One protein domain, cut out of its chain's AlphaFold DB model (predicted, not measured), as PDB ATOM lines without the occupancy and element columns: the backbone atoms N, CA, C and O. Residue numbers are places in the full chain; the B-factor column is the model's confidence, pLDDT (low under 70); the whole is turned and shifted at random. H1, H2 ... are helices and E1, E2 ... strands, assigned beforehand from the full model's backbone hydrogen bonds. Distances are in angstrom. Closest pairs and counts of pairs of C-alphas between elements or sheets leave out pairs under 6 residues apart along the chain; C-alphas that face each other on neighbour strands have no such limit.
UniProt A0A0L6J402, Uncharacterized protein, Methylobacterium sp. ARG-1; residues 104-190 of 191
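Overview. This is residues 104 to 190 of the 191 residues of an uncharacterized protein of Methylobacterium sp. ARG-1 (UniProt A0A0L6J402). A strongly twisted sheet of four antiparallel strands makes one end of the domain, and three helices gather toward the other, where strand E3 begins. H1 only grazes the sheet, H3 runs along edge strand E2, and short H2 meets H1 but is not on the sheet. The 87 printed residues hold three named helices and four named strands in the order H1 E1 E2 E3 E4 H2 H3; the sheet's order is E1 E4 E3 E2, and the class is mixed, helices and strands. The whole is compact and rounded, with a radius of gyration of the C-alphas of 12.4 A and spans of 36 by 26 by 19 A.

Arrangement. Start with E3, residues 144 to 152, an inner strand that bends by 75 degrees at residue 149. On one side of it find E2, residues 137 to 141, antiparallel at 124 degrees; N 141 and O 144 are 2.8 A apart, within hydrogen-bond range. On its other side find E4, residues 155 to 159, antiparallel at 142 degrees, with N 149 and O 157 at 2.9 A. E2 and E3 form a hairpin, and so do E3 and E4; E2 E3 E4 is a meander, each strand the antiparallel neighbour of the one before. Beyond E4 look for E1, residues 123 to 126, an edge strand antiparallel to E4 at 146 degrees, with N 125 and O 156 at 2.8 A. E1 E2 E3 E4 is a Greek key, a meander whose last strand is the antiparallel neighbour of the strand before it, E1. Outward from the sheet, H1, residues 104 to 115, only grazes it with residues 109 to 115; its closest C-alphas to E3 are those of Leu 112 and Tyr 144, 6.7 A apart. H2, residues 163 to 168, only just touches H1, with 3 pairs of C-alphas within 8 A, made by residues 106 to 110 of H1 alone; the closest are those of Ala 106 and Tyr 163, 5.9 A. Their lines stand at a steep tilt of 65 degrees, opposite ways. H3, residues 179 to 189, is on the sheet at a height of 10.7 A, over E2 and only just over E3, where 3 of its C-alphas fall; it runs along the strands, at 7 degrees to E2 on the local plane. H1 and H3 are apart. In H1, H2 and H3 every O i to N i+4 pair is within hydrogen-bond range.

Along the chain. Find C-alpha 144 at (21.672, -25.924, -25.161); from there E3 runs 21.5 A to C-alpha 152. E4 measures 13.2 A, E2 11.7 A and E1 10.1 A. H1 begins at C-alpha 104, (10.458, -29.698, -37.905), and runs 16.3 A. H2 measures 8.7 A, and H3 runs 15.5 A to C-alpha 189 at (28.397, -39.826, -21.094).

Size, cuts and confidence. The two C-alphas farthest apart are those of Ser 104 and Glu 129, 38.5 A. The printed part has no cut, and no link is long. Its mean pLDDT is 93.5, and residue 190 alone is under 70.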
ATOM      1  N   SER A 104      10.702 -30.565 -39.068       95.94
ATOM      2  CA  SER A 104      10.458 -29.698 -37.905       95.94
ATOM      3  C   SER A 104      11.522 -29.831 -36.816       95.94
ATOM      4  O   SER A 104      12.015 -28.828 -36.299       95.94
ATOM      5  N   GLU A 105      11.954 -31.055 -36.521       95.56
ATOM      6  CA  GLU A 105      12.940 -31.323 -35.476       95.56
ATOM      7  C   GLU A 105      14.334 -30.790 -35.847       95.56
ATOM      8  O   GLU A 105      14.987 -30.123 -35.043       95.56
ATOM      9  N   ALA A 106      14.756 -30.967 -37.103       95.31
ATOM     10  CA  ALA A 106      16.010 -30.409 -37.609       95.31
ATOM     11  C   ALA A 106      16.008 -28.867 -37.595       95.31
ATOM     12  O   ALA A 106      17.023 -28.231 -37.299       95.31
ATOM     13  N   ARG A 107      14.859 -28.238 -37.870       95.44
ATOM     14  CA  ARG A 107      14.719 -26.779 -37.753       95.44
ATOM     15  C   ARG A 107      14.708 -26.316 -36.303       95.44
ATOM     16  O   ARG A 107      15.345 -25.308 -35.996       95.44
ATOM     17  N   LEU A 108      14.050 -27.046 -35.403       95.38
ATOM     18  CA  LEU A 108      14.093 -26.767 -33.969       95.38
ATOM     19  C   LEU A 108      15.532 -26.816 -33.445       95.38
ATOM     20  O   LEU A 108      15.966 -25.873 -32.782       95.38
ATOM     21  N   HIS A 109      16.286 -27.854 -33.812       95.75
ATOM     22  CA  HIS A 109      17.714 -27.984 -33.517       95.75
ATOM     23  C   HIS A 109      18.495 -26.737 -33.942       95.75
ATOM     24  O   HIS A 109      19.177 -26.116 -33.121       95.75
ATOM     25  N   ARG A 110      18.331 -26.316 -35.202       94.19
ATOM     26  CA  ARG A 110      18.991 -25.123 -35.741       94.19
ATOM     27  C   ARG A 110      18.643 -23.868 -34.942       94.19
ATOM     28  O   ARG A 110      19.534 -23.078 -34.634       94.19
ATOM     29  N   ARG A 111      17.364 -23.667 -34.607       94.19
ATOM     30  CA  ARG A 111      16.904 -22.506 -33.824       94.19
ATOM     31  C   ARG A 111      17.525 -22.486 -32.429       94.19
ATOM     32  O   ARG A 111      17.983 -21.434 -31.994       94.19
ATOM     33  N   LEU A 112      17.591 -23.634 -31.756       95.25
ATOM     34  CA  LEU A 112      18.208 -23.755 -30.432       95.25
ATOM     35  C   LEU A 112      19.718 -23.474 -30.474       95.25
ATOM     36  O   LEU A 112      20.215 -22.724 -29.635       95.25
ATOM     37  N   ALA A 113      20.430 -23.996 -31.476       95.25
ATOM     38  CA  ALA A 113      21.853 -23.720 -31.683       95.25
ATOM     39  C   ALA A 113      22.128 -22.221 -31.914       95.25
ATOM     40  O   ALA A 113      22.985 -21.627 -31.253       95.25
ATOM     41  N   LEU A 114      21.345 -21.585 -32.792       93.25
ATOM     42  CA  LEU A 114      21.442 -20.148 -33.062       93.25
ATOM     43  C   LEU A 114      21.122 -19.298 -31.828       93.25
ATOM     44  O   LEU A 114      21.809 -18.310 -31.576       93.25
ATOM     45  N   ALA A 115      20.120 -19.689 -31.035       94.31
ATOM     46  CA  ALA A 115      19.721 -18.965 -29.829       94.31
ATOM     47  C   ALA A 115      20.833 -18.908 -28.769       94.31
ATOM     48  O   ALA A 115      20.906 -17.938 -28.016       94.31
ATOM     49  N   VAL A 116      21.718 -19.909 -28.729       94.56
ATOM     50  CA  VAL A 116      22.885 -19.927 -27.829       94.56
ATOM     51  C   VAL A 116      24.167 -19.395 -28.480       94.56
ATOM     52  O   VAL A 116      25.241 -19.461 -27.879       94.56
ATOM     53  N   GLY A 117      24.060 -18.858 -29.699       94.12
ATOM     54  CA  GLY A 117      25.171 -18.260 -30.435       94.12
ATOM     55  C   GLY A 117      26.207 -19.266 -30.931       94.12
ATOM     56  O   GLY A 117      27.348 -18.878 -31.177       94.12
ATOM     57  N   LEU A 118      25.839 -20.544 -31.063       94.12
ATOM     58  CA  LEU A 118      26.747 -21.578 -31.544       94.12
ATOM     59  C   LEU A 118      26.507 -21.873 -33.030       94.12
ATOM     60  O   LEU A 118      25.412 -22.297 -33.406       94.12
ATOM     61  N   PRO A 119      27.526 -21.694 -33.886       93.62
ATOM     62  CA  PRO A 119      27.490 -22.211 -35.246       93.62
ATOM     63  C   PRO A 119      27.666 -23.737 -35.264       93.62
ATOM     64  O   PRO A 119      28.087 -24.343 -34.278       93.62
ATOM     65  N   LEU A 120      27.358 -24.357 -36.406       91.81
ATOM     66  CA  LEU A 120      27.673 -25.773 -36.660       91.81
ATOM     67  C   LEU A 120      29.166 -25.994 -36.923       91.81
ATOM     68  O   LEU A 120      29.672 -27.090 -36.721       91.81
ATOM     69  N   GLU A 121      29.864 -24.962 -37.384       94.88
ATOM     70  CA  GLU A 121      31.310 -24.989 -37.573       94.88
ATOM     71  C   GLU A 121      32.026 -24.654 -36.269       94.88
ATOM     72  O   GLU A 121      31.566 -23.831 -35.480       94.88
ATOM     73  N   THR A 122      33.185 -25.263 -36.051       96.94
ATOM     74  CA  THR A 122      33.984 -25.008 -34.857       96.94
ATOM     75  C   THR A 122      34.531 -23.590 -34.852       96.94
ATOM     76  O   THR A 122      35.325 -23.202 -35.710       96.94
ATOM     77  N   VAL A 123      34.178 -22.831 -33.815       96.88
ATOM     78  CA  VAL A 123      34.682 -21.474 -33.606       96.88
ATOM     79  C   VAL A 123      35.508 -21.376 -32.335       96.88
ATOM     80  O   VAL A 123      35.205 -21.975 -31.301       96.88
ATOM     81  N   ARG A 124      36.579 -20.582 -32.409       97.50
ATOM     82  CA  ARG A 124      37.426 -20.281 -31.257       97.50
ATOM     83  C   ARG A 124      36.808 -19.157 -30.436       97.50
ATOM     84  O   ARG A 124      36.652 -18.043 -30.930       97.50
ATOM     85  N   MET A 125      36.585 -19.416 -29.157       95.75
ATOM     86  CA  MET A 125      36.037 -18.463 -28.201       95.75
ATOM     87  C   MET A 125      37.004 -18.245 -27.041       95.75
ATOM     88  O   MET A 125      37.690 -19.166 -26.591       95.75
ATOM     89  N   ARG A 126      37.089 -16.999 -26.566       96.94
ATOM     90  CA  ARG A 126      37.900 -16.646 -25.398       96.94
ATOM     91  C   ARG A 126      37.087 -16.879 -24.132       96.94
ATOM     92  O   ARG A 126      35.968 -16.394 -24.022       96.94
ATOM     93  N   MET A 127      37.702 -17.550 -23.170       95.62
ATOM     94  CA  MET A 127      37.101 -17.880 -21.887       95.62
ATOM     95  C   MET A 127      37.833 -17.184 -20.744       95.62
ATOM     96  O   MET A 127      38.973 -16.727 -20.881       95.62
ATOM     97  N   ARG A 128      37.163 -17.121 -19.593       95.12
ATOM     98  CA  ARG A 128      37.831 -16.834 -18.323       95.12
ATOM     99  C   ARG A 128      38.706 -18.026 -17.939       95.12
ATOM    100  O   ARG A 128      38.408 -19.161 -18.302       95.12
ATOM    101  N   GLU A 129      39.782 -17.759 -17.215       94.69
ATOM    102  CA  GLU A 129      40.579 -18.825 -16.617       94.69
ATOM    103  C   GLU A 129      39.732 -19.625 -15.618       94.69
ATOM    104  O   GLU A 129      38.891 -19.052 -14.925       94.69
ATOM    105  N   GLY A 130      39.921 -20.947 -15.587       93.00
ATOM    106  CA  GLY A 130      39.113 -21.844 -14.754       93.00
ATOM    107  C   GLY A 130      37.710 -22.127 -15.304       93.00
ATOM    108  O   GLY A 130      36.820 -22.469 -14.537       93.00
ATOM    109  N   HIS A 131      37.488 -21.995 -16.618       93.44
ATOM    110  CA  HIS A 131      36.171 -22.220 -17.235       93.44
ATOM    111  C   HIS A 131      35.654 -23.671 -17.171       93.44
ATOM    112  O   HIS A 131      34.487 -23.891 -17.468       93.44
ATOM    113  N   GLY A 132      36.496 -24.657 -16.838       93.50
ATOM    114  CA  GLY A 132      36.064 -26.043 -16.605       93.50
ATOM    115  C   GLY A 132      35.587 -26.819 -17.839       93.50
ATOM    116  O   GLY A 132      34.911 -27.826 -17.686       93.50
ATOM    117  N   TYR A 133      35.916 -26.371 -19.056       95.44
ATOM    118  CA  TYR A 133      35.586 -27.107 -20.285       95.44
ATOM    119  C   TYR A 133      36.736 -28.022 -20.685       95.44
ATOM    120  O   TYR A 133      37.895 -27.605 -20.656       95.44
ATOM    121  N   GLU A 134      36.393 -29.225 -21.133       94.62
ATOM    122  CA  GLU A 134      37.341 -30.268 -21.514       94.62
ATOM    123  C   GLU A 134      37.199 -30.617 -22.998       94.62
ATOM    124  O   GLU A 134      36.096 -30.649 -23.542       94.62
ATOM    125  N   ALA A 135      38.325 -30.858 -23.669       95.62
ATOM    126  CA  ALA A 135      38.325 -31.269 -25.069       95.62
ATOM    127  C   ALA A 135      37.701 -32.665 -25.236       95.62
ATOM    128  O   ALA A 135      37.898 -33.536 -24.395       95.62
ATOM    129  N   GLY A 136      36.986 -32.881 -26.337       91.62
ATOM    130  CA  GLY A 136      36.276 -34.126 -26.629       91.62
ATOM    131  C   GLY A 136      34.947 -34.288 -25.886       91.62
ATOM    132  O   GLY A 136      34.350 -35.357 -25.968       91.62
ATOM    133  N   THR A 137      34.470 -33.262 -25.173       91.81
ATOM    134  CA  THR A 137      33.211 -33.337 -24.416       91.81
ATOM    135  C   THR A 137      32.052 -32.684 -25.155       91.81
ATOM    136  O   THR A 137      32.237 -31.763 -25.953       91.81
ATOM    137  N   CYS A 138      30.836 -33.136 -24.856       91.25
ATOM    138  CA  CYS A 138      29.620 -32.406 -25.176       91.25
ATOM    139  C   CYS A 138      28.964 -31.962 -23.866       91.25
ATOM    140  O   CYS A 138      28.787 -32.757 -22.947       91.25
ATOM    141  N   THR A 139      28.683 -30.670 -23.742       91.75
ATOM    142  CA  THR A 139      28.321 -30.049 -22.464       91.75
ATOM    143  C   THR A 139      27.243 -28.986 -22.629       91.75
ATOM    144  O   THR A 139      26.941 -28.543 -23.738       91.75
ATOM    145  N   GLY A 140      26.652 -28.575 -21.510       92.62
ATOM    146  CA  GLY A 140      25.685 -27.488 -21.476       92.62
ATOM    147  C   GLY A 140      26.330 -26.142 -21.826       92.62
ATOM    148  O   GLY A 140      27.335 -25.744 -21.237       92.62
ATOM    149  N   TRP A 141      25.720 -25.405 -22.753       93.56
ATOM    150  CA  TRP A 141      26.153 -24.080 -23.192       93.56
ATOM    151  C   TRP A 141      24.954 -23.168 -23.429       93.56
ATOM    152  O   TRP A 141      24.133 -23.431 -24.304       93.56
ATOM    153  N   GLY A 142      24.826 -22.093 -22.646       90.12
ATOM    154  CA  GLY A 142      23.757 -21.099 -22.834       90.12
ATOM    155  C   GLY A 142      22.325 -21.656 -22.766       90.12
ATOM    156  O   GLY A 142      21.397 -21.000 -23.228       90.12
ATOM    157  N   GLY A 143      22.129 -22.857 -22.208       91.62
ATOM    158  CA  GLY A 143      20.843 -23.565 -22.206       91.62
ATOM    159  C   GLY A 143      20.638 -24.551 -23.364       91.62
ATOM    160  O   GLY A 143      19.534 -25.060 -23.519       91.62
ATOM    161  N   TYR A 144      21.667 -24.850 -24.161       95.12
ATOM    162  CA  TYR A 144      21.672 -25.924 -25.161       95.12
ATOM    163  C   TYR A 144      22.960 -26.758 -25.072       95.12
ATOM    164  O   TYR A 144      23.621 -26.734 -24.032       95.12
ATOM    165  N   TRP A 145      23.294 -27.526 -26.107       94.81
ATOM    166  CA  TRP A 145      24.452 -28.418 -26.151       94.81
ATOM    167  C   TRP A 145      25.585 -27.837 -26.999       94.81
ATOM    168  O   TRP A 145      25.342 -27.259 -28.059       94.81
ATOM    169  N   ALA A 146      26.823 -28.022 -26.545       95.81
ATOM    170  CA  ALA A 146      28.038 -27.648 -27.260       95.81
ATOM    171  C   ALA A 146      29.023 -28.807 -27.289       95.81
ATOM    172  O   ALA A 146      29.308 -29.388 -26.245       95.81
ATOM    173  N   VAL A 147      29.600 -29.075 -28.458       96.25
ATOM    174  CA  VAL A 147      30.750 -29.969 -28.611       96.25
ATOM    175  C   VAL A 147      32.017 -29.138 -28.446       96.25
ATOM    176  O   VAL A 147      32.229 -28.179 -29.188       96.25
ATOM    177  N   ILE A 148      32.850 -29.494 -27.471       97.12
ATOM    178  CA  ILE A 148      34.144 -28.869 -27.204       97.12
ATOM    179  C   ILE A 148      35.227 -29.710 -27.875       97.12
ATOM    180  O   ILE A 148      35.644 -30.737 -27.354       97.12
ATOM    181  N   GLU A 149      35.725 -29.283 -29.028       97.06
ATOM    182  CA  GLU A 149      36.747 -30.041 -29.769       97.06
ATOM    183  C   GLU A 149      38.150 -29.820 -29.204       97.06
ATOM    184  O   GLU A 149      38.998 -30.711 -29.214       97.06
ATOM    185  N   LYS A 150      38.401 -28.619 -28.678       97.75
ATOM    186  CA  LYS A 150      39.663 -28.267 -28.031       97.75
ATOM    187  C   LYS A 150      39.411 -27.306 -26.884       97.75
ATOM    188  O   LYS A 150      38.634 -26.363 -27.009       97.75
ATOM    189  N   ALA A 151      40.145 -27.496 -25.798       97.31
ATOM    190  CA  ALA A 151      40.166 -26.591 -24.663       97.31
ATOM    191  C   ALA A 151      41.611 -26.257 -24.282       97.31
ATOM    192  O   ALA A 151      42.530 -27.061 -24.426       97.31
ATOM    193  N   THR A 152      41.817 -25.031 -23.827       96.81
ATOM    194  CA  THR A 152      43.064 -24.515 -23.258       96.81
ATOM    195  C   THR A 152      42.694 -23.652 -22.062       96.81
ATOM    196  O   THR A 152      41.538 -23.287 -21.919       96.81
ATOM    197  N   ARG A 153      43.670 -23.210 -21.267       95.69
ATOM    198  CA  ARG A 153      43.444 -22.386 -20.065       95.69
ATOM    199  C   ARG A 153      42.478 -21.197 -20.233       95.69
ATOM    200  O   ARG A 153      41.814 -20.826 -19.272       95.69
ATOM    201  N   VAL A 154      42.439 -20.563 -21.409       97.12
ATOM    202  CA  VAL A 154      41.659 -19.328 -21.660       97.12
ATOM    203  C   VAL A 154      40.920 -19.328 -23.001       97.12
ATOM    204  O   VAL A 154      40.429 -18.286 -23.439       97.12
ATOM    205  N   GLN A 155      40.867 -20.461 -23.698       97.81
ATOM    206  CA  GLN A 155      40.189 -20.570 -24.990       97.81
ATOM    207  C   GLN A 155      39.568 -21.945 -25.158       97.81
ATOM    208  O   GLN A 155      40.178 -22.948 -24.788       97.81
ATOM    209  N   VAL A 156      38.415 -21.970 -25.816       97.81
ATOM    210  CA  VAL A 156      37.763 -23.192 -26.284       97.81
ATOM    211  C   VAL A 156      37.476 -23.091 -27.773       97.81
ATOM    212  O   VAL A 156      37.310 -22.001 -28.318       97.81
ATOM    213  N   TRP A 157      37.429 -24.242 -28.421       98.19
ATOM    214  CA  TRP A 157      36.939 -24.426 -29.773       98.19
ATOM    215  C   TRP A 157      35.657 -25.216 -29.645       98.19
ATOM    216  O   TRP A 157      35.701 -26.376 -29.229       98.19
ATOM    217  N   ALA A 158      34.534 -24.567 -29.928       97.38
ATOM    218  CA  ALA A 158      33.238 -25.195 -29.774       97.38
ATOM    219  C   ALA A 158      32.317 -24.907 -30.951       97.38
ATOM    220  O   ALA A 158      32.476 -23.915 -31.666       97.38
ATOM    221  N   ARG A 159      31.344 -25.795 -31.102       97.38
ATOM    222  CA  ARG A 159      30.243 -25.728 -32.058       97.38
ATOM    223  C   ARG A 159      28.996 -26.327 -31.430       97.38
ATOM    224  O   ARG A 159      29.081 -27.055 -30.438       97.38
ATOM    225  N   ALA A 160      27.844 -26.073 -32.028       96.69
ATOM    226  CA  ALA A 160      26.678 -26.898 -31.772       96.69
ATOM    227  C   ALA A 160      26.919 -28.314 -32.343       96.69
ATOM    228  O   ALA A 160      27.562 -28.450 -33.393       96.69
ATOM    229  N   PRO A 161      26.411 -29.377 -31.695       95.81
ATOM    230  CA  PRO A 161      26.313 -30.675 -32.353       95.81
ATOM    231  C   PRO A 161      25.426 -30.535 -33.594       95.81
ATOM    232  O   PRO A 161      24.497 -29.729 -33.606       95.81
ATOM    233  N   SER A 162      25.686 -31.302 -34.643       95.44
ATOM    234  CA  SER A 162      24.778 -31.429 -35.779       95.44
ATOM    235  C   SER A 162      23.516 -32.193 -35.377       95.44
ATOM    236  O   SER A 162      23.503 -32.940 -34.398       95.44
ATOM    237  N   TYR A 163      22.442 -32.022 -36.151       95.19
ATOM    238  CA  TYR A 163      21.203 -32.766 -35.927       95.19
ATOM    239  C   TYR A 163      21.435 -34.286 -35.978       95.19
ATOM    240  O   TYR A 163      20.961 -35.007 -35.107       95.19
ATOM    241  N   LEU A 164      22.229 -34.763 -36.946       95.00
ATOM    242  CA  LEU A 164      22.544 -36.188 -37.086       95.00
ATOM    243  C   LEU A 164      23.334 -36.729 -35.892       95.00
ATOM    244  O   LEU A 164      22.983 -37.790 -35.394       95.00
ATOM    245  N   GLU A 165      24.328 -35.985 -35.390       94.50
ATOM    246  CA  GLU A 165      25.064 -36.381 -34.180       94.50
ATOM    247  C   GLU A 165      24.120 -36.526 -32.980       94.50
ATOM    248  O   GLU A 165      24.231 -37.490 -32.232       94.50
ATOM    249  N   MET A 166      23.163 -35.603 -32.804       94.62
ATOM    250  CA  MET A 166      22.197 -35.687 -31.701       94.62
ATOM    251  C   MET A 166      21.265 -36.894 -31.829       94.62
ATOM    252  O   MET A 166      21.030 -37.581 -30.835       94.62
ATOM    253  N   VAL A 167      20.773 -37.174 -33.038       94.81
ATOM    254  CA  VAL A 167      19.930 -38.346 -33.316       94.81
ATOM    255  C   VAL A 167      20.702 -39.644 -33.072       94.81
ATOM    256  O   VAL A 167      20.183 -40.545 -32.418       94.81
ATOM    257  N   GLU A 168      21.950 -39.730 -33.540       94.31
ATOM    258  CA  GLU A 168      22.805 -40.913 -33.395       94.31
ATOM    259  C   GLU A 168      23.022 -41.289 -31.926       94.31
ATOM    260  O   GLU A 168      22.894 -42.457 -31.559       94.31
ATOM    261  N   VAL A 169      23.267 -40.300 -31.059       91.44
ATOM    262  CA  VAL A 169      23.445 -40.543 -29.619       91.44
ATOM    263  C   VAL A 169      22.137 -40.511 -28.823       91.44
ATOM    264  O   VAL A 169      22.161 -40.642 -27.601       91.44
ATOM    265  N   SER A 170      20.985 -40.340 -29.484       92.25
ATOM    266  CA  SER A 170      19.668 -40.202 -28.839       92.25
ATOM    267  C   SER A 170      19.603 -39.070 -27.797       92.25
ATOM    268  O   SER A 170      18.957 -39.196 -26.750       92.25
ATOM    269  N   LEU A 171      20.282 -37.955 -28.072       91.44
ATOM    270  CA  LEU A 171      20.227 -36.750 -27.251       91.44
ATOM    271  C   LEU A 171      19.015 -35.897 -27.674       91.44
ATOM    272  O   LEU A 171      18.903 -35.558 -28.851       91.44
ATOM    273  N   PRO A 172      18.114 -35.512 -26.749       92.31
ATOM    274  CA  PRO A 172      16.909 -34.767 -27.102       92.31
ATOM    275  C   PRO A 172      17.202 -33.411 -27.748       92.31
ATOM    276  O   PRO A 172      18.034 -32.646 -27.249       92.31
ATOM    277  N   ILE A 173      16.436 -33.067 -28.787       94.69
ATOM    278  CA  ILE A 173      16.404 -31.725 -29.380       94.69
ATOM    279  C   ILE A 173      15.582 -30.791 -28.481       94.69
ATOM    280  O   ILE A 173      14.443 -30.421 -28.758       94.69
ATOM    281  N   ALA A 174      16.165 -30.451 -27.337       93.50
ATOM    282  CA  ALA A 174      15.578 -29.598 -26.315       93.50
ATOM    283  C   ALA A 174      16.677 -28.816 -25.590       93.50
ATOM    284  O   ALA A 174      17.871 -29.061 -25.776       93.50
ATOM    285  N   ARG A 175      16.279 -27.866 -24.740       92.81
ATOM    286  CA  ARG A 175      17.230 -27.159 -23.879       92.81
ATOM    287  C   ARG A 175      18.002 -28.147 -22.998       92.81
ATOM    288  O   ARG A 175      17.433 -29.114 -22.501       92.81
ATOM    289  N   SER A 176      19.285 -27.889 -22.760       91.75
ATOM    290  CA  SER A 176      20.145 -28.786 -21.969       91.75
ATOM    291  C   SER A 176      19.847 -28.763 -20.466       91.75
ATOM    292  O   SER A 176      20.327 -29.617 -19.721       91.75
ATOM    293  N   ASP A 177      19.047 -27.802 -19.995       90.50
ATOM    294  CA  ASP A 177      18.677 -27.658 -18.589       90.50
ATOM    295  C   ASP A 177      17.433 -28.462 -18.175       90.50
ATOM    296  O   ASP A 177      17.179 -28.567 -16.965       90.50
ATOM    297  N   THR A 178      16.712 -29.082 -19.120       91.06
ATOM    298  CA  THR A 178      15.514 -29.878 -18.809       91.06
ATOM    299  C   THR A 178      15.859 -31.215 -18.135       91.06
ATOM    300  O   THR A 178      16.952 -31.757 -18.349       91.06
ATOM    301  N   PRO A 179      14.952 -31.777 -17.309       91.12
ATOM    302  CA  PRO A 179      15.158 -33.084 -16.682       91.12
ATOM    303  C   PRO A 179      15.448 -34.199 -17.693       91.12
ATOM    304  O   PRO A 179      16.334 -35.024 -17.472       91.12
ATOM    305  N   GLU A 180      14.748 -34.199 -18.826       89.25
ATOM    306  CA  GLU A 180      14.863 -35.213 -19.875       89.25
ATOM    307  C   GLU A 180      16.228 -35.140 -20.562       89.25
ATOM    308  O   GLU A 180      16.877 -36.167 -20.773       89.25
ATOM    309  N   ALA A 181      16.686 -33.922 -20.862       88.75
ATOM    310  CA  ALA A 181      17.964 -33.674 -21.512       88.75
ATOM    311  C   ALA A 181      19.136 -34.058 -20.594       88.75
ATOM    312  O   ALA A 181      20.067 -34.739 -21.027       88.75
ATOM    313  N   LYS A 182      19.053 -33.720 -19.300       89.12
ATOM    314  CA  LYS A 182      20.036 -34.139 -18.285       89.12
ATOM    315  C   LYS A 182      20.074 -35.652 -18.106       89.12
ATOM    316  O   LYS A 182      21.155 -36.232 -18.057       89.12
ATOM    317  N   ALA A 183      18.910 -36.297 -18.038       89.44
ATOM    318  CA  ALA A 183      18.827 -37.747 -17.923       89.44
ATOM    319  C   ALA A 183      19.416 -38.451 -19.157       89.44
ATOM    320  O   ALA A 183      20.072 -39.479 -19.015       89.44
ATOM    321  N   ALA A 184      19.209 -37.907 -20.360       88.69
ATOM    322  CA  ALA A 184      19.828 -38.423 -21.577       88.69
ATOM    323  C   ALA A 184      21.350 -38.260 -21.563       88.69
ATOM    324  O   ALA A 184      22.060 -39.244 -21.753       88.69
ATOM    325  N   ALA A 185      21.851 -37.065 -21.251       86.62
ATOM    326  CA  ALA A 185      23.285 -36.808 -21.146       86.62
ATOM    327  C   ALA A 185      23.976 -37.735 -20.131       86.62
ATOM    328  O   ALA A 185      25.014 -38.314 -20.441       86.62
ATOM    329  N   ALA A 186      23.361 -37.959 -18.964       86.94
ATOM    330  CA  ALA A 186      23.877 -38.883 -17.954       86.94
ATOM    331  C   ALA A 186      23.969 -40.334 -18.459       86.94
ATOM    332  O   ALA A 186      24.914 -41.040 -18.119       86.94
ATOM    333  N   ARG A 187      23.015 -40.785 -19.290       88.44
ATOM    334  CA  ARG A 187      23.062 -42.121 -19.912       88.44
ATOM    335  C   ARG A 187      24.156 -42.241 -20.970       88.44
ATOM    336  O   ARG A 187      24.749 -43.305 -21.088       88.44
ATOM    337  N   ILE A 188      24.376 -41.186 -21.752       85.50
ATOM    338  CA  ILE A 188      25.303 -41.204 -22.892       85.50
ATOM    339  C   ILE A 188      26.752 -41.087 -22.413       85.50
ATOM    340  O   ILE A 188      27.612 -41.830 -22.876       85.50
ATOM    341  N   TRP A 189      27.026 -40.158 -21.495       81.19
ATOM    342  CA  TRP A 189      28.397 -39.826 -21.094       81.19
ATOM    343  C   TRP A 189      28.803 -40.371 -19.726       81.19
ATOM    344  O   TRP A 189      29.986 -40.327 -19.412       81.19
ATOM    345  N   GLY A 190      27.866 -40.931 -18.952       66.88
ATOM    346  CA  GLY A 190      28.118 -41.373 -17.582       66.88
ATOM    347  C   GLY A 190      28.305 -40.168 -16.662       66.88
ATOM    348  O   GLY A 190      29.333 -39.498 -16.708       66.88
TER     349      GLY A 190